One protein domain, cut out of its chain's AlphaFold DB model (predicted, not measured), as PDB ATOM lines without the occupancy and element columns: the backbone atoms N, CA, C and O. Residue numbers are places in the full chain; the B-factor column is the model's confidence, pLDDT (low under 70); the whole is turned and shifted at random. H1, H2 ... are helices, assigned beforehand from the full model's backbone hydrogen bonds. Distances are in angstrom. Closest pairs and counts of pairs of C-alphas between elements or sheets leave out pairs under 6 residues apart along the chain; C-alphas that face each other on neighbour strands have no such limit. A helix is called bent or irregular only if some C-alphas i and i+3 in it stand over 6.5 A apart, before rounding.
ATOM      1  N   THR A 109     -23.226   1.201  23.606       51.22
ATOM      2  CA  THR A 109     -22.605   1.118  22.271       51.22
ATOM      3  C   THR A 109     -22.411   2.482  21.585       51.22
ATOM      4  O   THR A 109     -21.555   2.605  20.713       51.22
ATOM      5  N   GLU A 110     -23.128   3.531  22.001       51.81
ATOM      6  CA  GLU A 110     -22.999   4.882  21.424       51.81
ATOM      7  C   GLU A 110     -21.850   5.711  22.038       51.81
ATOM      8  O   GLU A 110     -21.147   6.404  21.308       51.81
ATOM      9  N   GLY A 111     -21.583   5.592  23.347       54.62
ATOM     10  CA  GLY A 111     -20.534   6.371  24.034       54.62
ATOM     11  C   GLY A 111     -19.106   5.844  23.842       54.62
ATOM     12  O   GLY A 111     -18.156   6.616  23.804       54.62
ATOM     13  N   VAL A 112     -18.932   4.531  23.654       59.06
ATOM     14  CA  VAL A 112     -17.614   3.941  23.323       59.06
ATOM     15  C   VAL A 112     -17.150   4.385  21.934       59.06
ATOM     16  O   VAL A 112     -15.951   4.519  21.690       59.06
ATOM     17  N   THR A 113     -18.102   4.637  21.033       65.94
ATOM     18  CA  THR A 113     -17.811   5.097  19.677       65.94
ATOM     19  C   THR A 113     -17.326   6.545  19.693       65.94
ATOM     20  O   THR A 113     -16.313   6.821  19.064       65.94
ATOM     21  N   SER A 114     -17.949   7.452  20.457       80.31
ATOM     22  CA  SER A 114     -17.494   8.853  20.520       80.31
ATOM     23  C   SER A 114     -16.095   8.996  21.125       80.31
ATOM     24  O   SER A 114     -15.251   9.653  20.533       80.31
ATOM     25  N   VAL A 115     -15.809   8.310  22.238       87.88
ATOM     26  CA  VAL A 115     -14.495   8.404  22.905       87.88
ATOM     27  C   VAL A 115     -13.375   7.818  22.034       87.88
ATOM     28  O   VAL A 115     -12.274   8.361  21.981       87.88
ATOM     29  N   TYR A 116     -13.655   6.738  21.301       91.69
ATOM     30  CA  TYR A 116     -12.701   6.212  20.328       91.69
ATOM     31  C   TYR A 116     -12.490   7.159  19.143       91.69
ATOM     32  O   TYR A 116     -11.365   7.285  18.670       91.69
ATOM     33  N   LEU A 117     -13.547   7.810  18.648       92.62
ATOM     34  CA  LEU A 117     -13.420   8.785  17.564       92.62
ATOM     35  C   LEU A 117     -12.565   9.982  17.991       92.62
ATOM     36  O   LEU A 117     -11.728  10.407  17.201       92.62
ATOM     37  N   ASP A 118     -12.697  10.445  19.236       93.75
ATOM     38  CA  ASP A 118     -11.839  11.492  19.801       93.75
ATOM     39  C   ASP A 118     -10.369  11.034  19.858       93.75
ATOM     40  O   ASP A 118      -9.468  11.754  19.428       93.75
ATOM     41  N   TYR A 119     -10.120   9.801  20.316       94.88
ATOM     42  CA  TYR A 119      -8.779   9.203  20.325       94.88
ATOM     43  C   TYR A 119      -8.195   9.074  18.912       94.88
ATOM     44  O   TYR A 119      -7.040   9.423  18.680       94.88
ATOM     45  N   LEU A 120      -8.987   8.590  17.952       95.19
ATOM     46  CA  LEU A 120      -8.580   8.425  16.559       95.19
ATOM     47  C   LEU A 120      -8.303   9.775  15.889       95.19
ATOM     48  O   LEU A 120      -7.325   9.893  15.153       95.19
ATOM     49  N   GLN A 121      -9.134  10.788  16.147       94.38
ATOM     50  CA  GLN A 121      -8.915  12.146  15.658       94.38
ATOM     51  C   GLN A 121      -7.592  12.700  16.190       94.38
ATOM     52  O   GLN A 121      -6.761  13.135  15.396       94.38
ATOM     53  N   ALA A 122      -7.361  12.620  17.501       94.94
ATOM     54  CA  ALA A 122      -6.126  13.102  18.110       94.94
ATOM     55  C   ALA A 122      -4.891  12.312  17.631       94.94
ATOM     56  O   ALA A 122      -3.855  12.907  17.342       94.94
ATOM     57  N   ALA A 123      -5.003  10.991  17.449       95.56
ATOM     58  CA  ALA A 123      -3.939  10.174  16.862       95.56
ATOM     59  C   ALA A 123      -3.616  10.588  15.416       95.56
ATOM     60  O   ALA A 123      -2.457  10.571  15.007       95.56
ATOM     61  N   ASN A 124      -4.635  10.965  14.640       95.31
ATOM     62  CA  ASN A 124      -4.471  11.434  13.270       95.31
ATOM     63  C   ASN A 124      -3.836  12.831  13.205       95.31
ATOM     64  O   ASN A 124      -2.956  13.062  12.383       95.31
ATOM     65  N   GLU A 125      -4.243  13.748  14.085       94.94
ATOM     66  CA  GLU A 125      -3.649  15.087  14.210       94.94
ATOM     67  C   GLU A 125      -2.177  15.026  14.645       94.94
ATOM     68  O   GLU A 125      -1.357  15.790  14.140       94.94
ATOM     69  N   ALA A 126      -1.828  14.074  15.516       93.44
ATOM     70  CA  ALA A 126      -0.450  13.794  15.922       93.44
ATOM     71  C   ALA A 126       0.364  13.018  14.864       93.44
ATOM     72  O   ALA A 126       1.568  12.836  15.024       93.44
ATOM     73  N   GLY A 127      -0.272  12.559  13.780       93.06
ATOM     74  CA  GLY A 127       0.381  11.840  12.687       93.06
ATOM     75  C   GLY A 127       0.659  10.355  12.946       93.06
ATOM     76  O   GLY A 127       1.229   9.701  12.073       93.06
ATOM     77  N   TYR A 128       0.219   9.789  14.076       94.00
ATOM     78  CA  TYR A 128       0.442   8.376  14.417       94.00
ATOM     79  C   TYR A 128      -0.266   7.408  13.470       94.00
ATOM     80  O   TYR A 128       0.174   6.275  13.311       94.00
ATOM     81  N   THR A 129      -1.326   7.847  12.792       91.50
ATOM     82  CA  THR A 129      -2.034   7.056  11.770       91.50
ATOM     83  C   THR A 129      -1.190   6.775  10.520       91.50
ATOM     84  O   THR A 129      -1.550   5.896   9.737       91.50
ATOM     85  N   ASN A 130      -0.069   7.484  10.335       90.75
ATOM     86  CA  ASN A 130       0.881   7.233   9.247       90.75
ATOM     87  C   ASN A 130       1.868   6.099   9.574       90.75
ATOM     88  O   ASN A 130       2.347   5.435   8.660       90.75
ATOM     89  N   GLN A 131       2.170   5.888  10.858       89.31
ATOM     90  CA  GLN A 131       3.114   4.870  11.343       89.31
ATOM     91  C   GLN A 131       2.380   3.613  11.823       89.31
ATOM     92  O   GLN A 131       2.792   2.485  11.558       89.31
ATOM     93  N   ILE A 132       1.246   3.798  12.498       93.88
ATOM     94  CA  ILE A 132       0.443   2.732  13.082       93.88
ATOM     95  C   ILE A 132      -0.852   2.613  12.288       93.88
ATOM     96  O   ILE A 132      -1.648   3.548  12.185       93.88
ATOM     97  N   ASN A 133      -1.089   1.421  11.741       92.62
ATOM     98  CA  ASN A 133      -2.290   1.159  10.957       92.62
ATOM     99  C   ASN A 133      -3.581   1.298  11.807       92.62
ATOM    100  O   ASN A 133      -3.537   1.193  13.037       92.62
ATOM    101  N   PRO A 134      -4.762   1.472  11.179       92.06
ATOM    102  CA  PRO A 134      -6.019   1.668  11.910       92.06
ATOM    103  C   PRO A 134      -6.363   0.550  12.905       92.06
ATOM    104  O   PRO A 134      -6.931   0.819  13.963       92.06
ATOM    105  N   THR A 135      -6.000  -0.703  12.602       94.50
ATOM    106  CA  THR A 135      -6.178  -1.838  13.521       94.50
ATOM    107  C   THR A 135      -5.300  -1.692  14.764       94.50
ATOM    108  O   THR A 135      -5.773  -1.939  15.870       94.50
ATOM    109  N   GLY A 136      -4.056  -1.245  14.603       96.06
ATOM    110  CA  GLY A 136      -3.125  -0.963  15.692       96.06
ATOM    111  C   GLY A 136      -3.588   0.202  16.566       96.06
ATOM    112  O   GLY A 136      -3.605   0.069  17.785       96.06
ATOM    113  N   ILE A 137      -4.062   1.300  15.965       96.88
ATOM    114  CA  ILE A 137      -4.643   2.438  16.704       96.88
ATOM    115  C   ILE A 137      -5.840   1.986  17.544       96.88
ATOM    116  O   ILE A 137      -5.948   2.350  18.718       96.88
ATOM    117  N   ARG A 138      -6.714   1.145  16.978       95.44
ATOM    118  CA  ARG A 138      -7.832   0.570  17.727       95.44
ATOM    119  C   ARG A 138      -7.360  -0.332  18.867       95.44
ATOM    120  O   ARG A 138      -7.881  -0.207  19.970       95.44
ATOM    121  N   ALA A 139      -6.374  -1.194  18.623       97.44
ATOM    122  CA  ALA A 139      -5.824  -2.086  19.642       97.44
ATOM    123  C   ALA A 139      -5.185  -1.318  20.812       97.44
ATOM    124  O   ALA A 139      -5.364  -1.707  21.966       97.44
ATOM    125  N   LEU A 140      -4.486  -0.213  20.529       97.81
ATOM    126  CA  LEU A 140      -3.911   0.681  21.539       97.81
ATOM    127  C   LEU A 140      -5.001   1.299  22.418       97.81
ATOM    128  O   LEU A 140      -4.924   1.208  23.642       97.81
ATOM    129  N   TYR A 141      -6.048   1.845  21.792       97.00
ATOM    130  CA  TYR A 141      -7.208   2.391  22.495       97.00
ATOM    131  C   TYR A 141      -7.905   1.340  23.369       97.00
ATOM    132  O   TYR A 141      -8.147   1.579  24.550       97.00
ATOM    133  N   ASP A 142      -8.198   0.163  22.808       96.75
ATOM    134  CA  ASP A 142      -8.871  -0.929  23.523       96.75
ATOM    135  C   ASP A 142      -8.039  -1.455  24.701       96.75
ATOM    136  O   ASP A 142      -8.596  -1.924  25.693       96.75
ATOM    137  N   SER A 143      -6.713  -1.337  24.611       96.88
ATOM    138  CA  SER A 143      -5.776  -1.695  25.679       96.88
ATOM    139  C   SER A 143      -5.530  -0.560  26.678       96.88
ATOM    140  O   SER A 143      -4.788  -0.748  27.637       96.88
ATOM    141  N   GLY A 144      -6.142   0.612  26.477       96.50
ATOM    142  CA  GLY A 144      -6.020   1.760  27.373       96.50
ATOM    143  C   GLY A 144      -4.677   2.488  27.301       96.50
ATOM    144  O   GLY A 144      -4.325   3.179  28.257       96.50
ATOM    145  N   VAL A 145      -3.929   2.346  26.201       97.69
ATOM    146  CA  VAL A 145      -2.682   3.093  25.983       97.69
ATOM    147  C   VAL A 145      -3.031   4.556  25.677       97.69
ATOM    148  O   VAL A 145      -3.744   4.815  24.707       97.69
ATOM    149  N   PRO A 146      -2.572   5.537  26.473       96.44
ATOM    150  CA  PRO A 146      -2.873   6.941  26.227       96.44
ATOM    151  C   PRO A 146      -1.979   7.509  25.118       96.44
ATOM    152  O   PRO A 146      -0.815   7.133  24.987       96.44
ATOM    153  N   LEU A 147      -2.479   8.501  24.372       95.19
ATOM    154  CA  LEU A 147      -1.681   9.189  23.346       95.19
ATOM    155  C   LEU A 147      -0.435   9.873  23.916       95.19
ATOM    156  O   LEU A 147       0.575   9.940  23.229       95.19
ATOM    157  N   SER A 148      -0.465  10.306  25.179       95.50
ATOM    158  CA  SER A 148       0.713  10.860  25.855       95.50
ATOM    159  C   SER A 148       1.848   9.844  26.018       95.50
ATOM    160  O   SER A 148       3.005  10.239  26.131       95.50
ATOM    161  N   TYR A 149       1.553   8.539  26.039       96.19
ATOM    162  CA  TYR A 149       2.580   7.497  26.033       96.19
ATOM    163  C   TYR A 149       3.200   7.345  24.637       96.19
ATOM    164  O   TYR A 149       4.422   7.296  24.521       96.19
ATOM    165  N   LEU A 150       2.381   7.367  23.575       96.44
ATOM    166  CA  LEU A 150       2.875   7.382  22.189       96.44
ATOM    167  C   LEU A 150       3.710   8.633  21.897       96.44
ATOM    168  O   LEU A 150       4.727   8.552  21.219       96.44
ATOM    169  N   GLU A 151       3.308   9.779  22.445       95.38
ATOM    170  CA  GLU A 151       4.054  11.029  22.350       95.38
ATOM    171  C   GLU A 151       5.437  10.912  22.982       95.38
ATOM    172  O   GLU A 151       6.422  11.259  22.334       95.38
ATOM    173  N   GLN A 152       5.527  10.360  24.195       95.94
ATOM    174  CA  GLN A 152       6.811  10.103  24.850       95.94
ATOM    175  C   GLN A 152       7.683   9.143  24.032       95.94
ATOM    176  O   GLN A 152       8.863   9.422  23.845       95.94
ATOM    177  N   MET A 153       7.110   8.060  23.492       95.94
ATOM    178  CA  MET A 153       7.849   7.133  22.624       95.94
ATOM    179  C   MET A 153       8.363   7.821  21.359       95.94
ATOM    180  O   MET A 153       9.523   7.653  21.002       95.94
ATOM    181  N   ASN A 154       7.536   8.632  20.701       94.94
ATOM    182  CA  ASN A 154       7.926   9.355  19.493       94.94
ATOM    183  C   ASN A 154       9.028  10.386  19.769       94.94
ATOM    184  O   ASN A 154       9.978  10.500  19.001       94.94
ATOM    185  N   GLN A 155       8.921  11.127  20.876       94.94
ATOM    186  CA  GLN A 155       9.935  12.098  21.295       94.94
ATOM    187  C   GLN A 155      11.271  11.429  21.641       94.94
ATOM    188  O   GLN A 155      12.320  11.999  21.354       94.94
ATOM    189  N   ALA A 156      11.227  10.232  22.229       94.75
ATOM    190  CA  ALA A 156      12.409   9.430  22.527       94.75
ATOM    191  C   ALA A 156      12.967   8.680  21.301       94.75
ATOM    192  O   ALA A 156      14.051   8.115  21.380       94.75
ATOM    193  N   GLY A 157      12.252   8.687  20.171       94.31
ATOM    194  CA  GLY A 157      12.635   7.977  18.948       94.31
ATOM    195  C   GLY A 157      12.236   6.499  18.911       94.31
ATOM    196  O   GLY A 157      12.487   5.851  17.908       94.31
ATOM    197  N   PHE A 158      11.553   5.984  19.937       95.25
ATOM    198  CA  PHE A 158      11.217   4.560  20.076       95.25
ATOM    199  C   PHE A 158       9.920   4.134  19.390       95.25
ATOM    200  O   PHE A 158       9.546   2.964  19.440       95.25
ATOM    201  N   LEU A 159       9.163   5.067  18.808       93.31
ATOM    202  CA  LEU A 159       7.845   4.733  18.264       93.31
ATOM    203  C   LEU A 159       7.930   3.746  17.088       93.31
ATOM    204  O   LEU A 159       7.049   2.898  16.957       93.31
ATOM    205  N   ASP A 160       8.995   3.830  16.289       92.56
ATOM    206  CA  ASP A 160       9.222   2.956  15.133       92.56
ATOM    207  C   ASP A 160       9.970   1.653  15.498       92.56
ATOM    208  O   ASP A 160       9.929   0.692  14.728       92.56
ATOM    209  N   ASP A 161      10.575   1.576  16.690       93.75
ATOM    210  CA  ASP A 161      11.316   0.393  17.166       93.75
ATOM    211  C   ASP A 161      10.380  -0.733  17.637       93.75
ATOM    212  O   ASP A 161      10.744  -1.911  17.677       93.75
ATOM    213  N   PHE A 162       9.133  -0.390  17.978       95.25
ATOM    214  CA  PHE A 162       8.162  -1.331  18.523       95.25
ATOM    215  C   PHE A 162       6.904  -1.425  17.665       95.25
ATOM    216  O   PHE A 162       6.257  -0.440  17.319       95.25
ATOM    217  N   SER A 163       6.458  -2.658  17.415       95.69
ATOM    218  CA  SER A 163       5.118  -2.883  16.874       95.69
ATOM    219  C   SER A 163       4.046  -2.387  17.852       95.69
ATOM    220  O   SER A 163       4.265  -2.352  19.064       95.69
ATOM    221  N   TYR A 164       2.832  -2.095  17.370       96.00
ATOM    222  CA  TYR A 164       1.734  -1.675  18.254       96.00
ATOM    223  C   TYR A 164       1.444  -2.690  19.375       96.00
ATOM    224  O   TYR A 164       1.055  -2.295  20.469       96.00
ATOM    225  N   SER A 165       1.663  -3.993  19.148       96.81
ATOM    226  CA  SER A 165       1.543  -5.005  20.205       96.81
ATOM    227  C   SER A 165       2.690  -4.931  21.215       96.81
ATOM    228  O   SER A 165       2.460  -5.161  22.400       96.81
ATOM    229  N   GLY A 166       3.903  -4.591  20.767       97.69
ATOM    230  CA  GLY A 166       5.042  -4.306  21.638       97.69
ATOM    231  C   GLY A 166       4.797  -3.073  22.506       97.69
ATOM    232  O   GLY A 166       4.962  -3.150  23.718       97.69
ATOM    233  N   ILE A 167       4.283  -1.987  21.920       98.19
ATOM    234  CA  ILE A 167       3.884  -0.761  22.633       98.19
ATOM    235  C   ILE A 167       2.844  -1.070  23.719       98.19
ATOM    236  O   ILE A 167       3.018  -0.670  24.870       98.19
ATOM    237  N   ILE A 168       1.786  -1.819  23.376       98.38
ATOM    238  CA  ILE A 168       0.773  -2.278  24.343       98.38
ATOM    239  C   ILE A 168       1.428  -3.098  25.457       98.38
ATOM    240  O   ILE A 168       1.119  -2.900  26.632       98.38
ATOM    241  N   GLY A 169       2.328  -4.016  25.095       98.25
ATOM    242  CA  GLY A 169       3.064  -4.846  26.042       98.25
ATOM    243  C   GLY A 169       3.880  -4.016  27.028       98.25
ATOM    244  O   GLY A 169       3.752  -4.219  28.231       98.25
ATOM    245  N   LEU A 170       4.681  -3.069  26.536       98.50
ATOM    246  CA  LEU A 170       5.530  -2.197  27.353       98.50
ATOM    247  C   LEU A 170       4.701  -1.341  28.315       98.50
ATOM    248  O   LEU A 170       4.994  -1.306  29.510       98.50
ATOM    249  N   TYR A 171       3.625  -0.725  27.811       98.25
ATOM    250  CA  TYR A 171       2.720   0.086  28.621       98.25
ATOM    251  C   TYR A 171       2.046  -0.737  29.726       98.25
ATOM    252  O   TYR A 171       2.116  -0.381  30.901       98.25
TER     253      TYR A 171
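Overview. This is residues 109 to 171 of the 355 residues of an uncharacterized protein of Balneola sp. EhC07 (UniProt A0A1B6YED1). What shape do these atoms make? The long helix H1 and the helix H3 run the same way, one beyond the other along the long axis, while H2 and H4 lie side by side as a second pair, H2 at a steep tilt to H1 and H4 about perpendicular to H3. At one end an arm sticks out from the body: residues 109 to 114, of which 111 to 114 belong to H1. What is it built of? The printed part has 63 residues with four named helices, in the order H1, H2, H3, H4 along the chain, and no named strand, and its class is all helix. How large and how dense is it? It is compact, with a radius of gyration of the C-alphas of 11.1 A, yet elongated in outline, with spans of 35 by 23 by 18 A.

Along the chain. Where is the longest helix? H1 holds residues 111 to 125, from C-alpha 111 at (-20.534, 6.371, 24.034) to C-alpha 125 at (-3.649, 15.087, 14.210), a length of 21.4 A. Which helices come next in length? H3, residues 147 to 156, begins with C-alpha 147 at (-1.681, 9.189, 23.346) and measures 14.1 A from first to last C-alpha. H2, residues 134 to 142, measures 12.2 A in the same way. Where does the last helix end? H4, residues 164 to 171, measures 10.6 A and ends at the last printed residue, with C-alpha 171 at (2.720, 0.086, 28.621).

Arrangement. What touches the longest helix? H1 touches H2 at a steep tilt of 55 degrees, opposite ways, and their closest C-alphas, those of Tyr 116 and Tyr 141, are 7.0 A apart. H1 only just touches H3, with 3 pairs of C-alphas within 8 A, and does so with residues 119 to 123 alone; the closest C-alphas are those of Ala 123 and Leu 147, 6.9 A apart. H1 and H3 run the same way at a shallow tilt of 23 degrees. How does the last helix stand to the others? H4 touches H2 with 8 pairs of C-alphas within 8 A, the closest being those of Gly 136 and Tyr 164 at 5.5 A, and the two run the same way at a shallow tilt of 23 degrees. H4 and H3 are close but not clearly touching, about perpendicular at 86 degrees, with Tyr 149 and Tyr 171 as their closest C-alphas at 7.9 A. Which pairs stay apart, and is the packing of the helices aligned? H1 and H4 are apart, and so are H2 and H3. The helix packing is only just mostly aligned, that is, with lines at a shallow tilt in most pairs: 2 of the 3 pairs that touch. What do the backbones of the helices show? In H1, H2, H3 and H4 every pair of O i and N i+4 is within hydrogen-bond range, and no helix is bent.

Size, cuts and confidence. How far does the model reach? The two C-alphas farthest apart are those of Thr 109 and Gly 157, at 36.1 A, while the first and last printed C-alphas, those of Thr 109 and Tyr 171, are 26.1 A apart. Is the printed part whole, and are its links long? It runs from residue 109 to residue 171 without a cut. The link from H2 to H3 is tight, with 4 residues, and those from H1 to H2 and from H3 to H4 are short, with 8 and 7 residues. Where is the model's confidence low? The mean pLDDT of the printed part is 91.8, and residues 109 to 113 are under 70. Residues 109 to 114, of which 111 to 114 belong to H1, stand free.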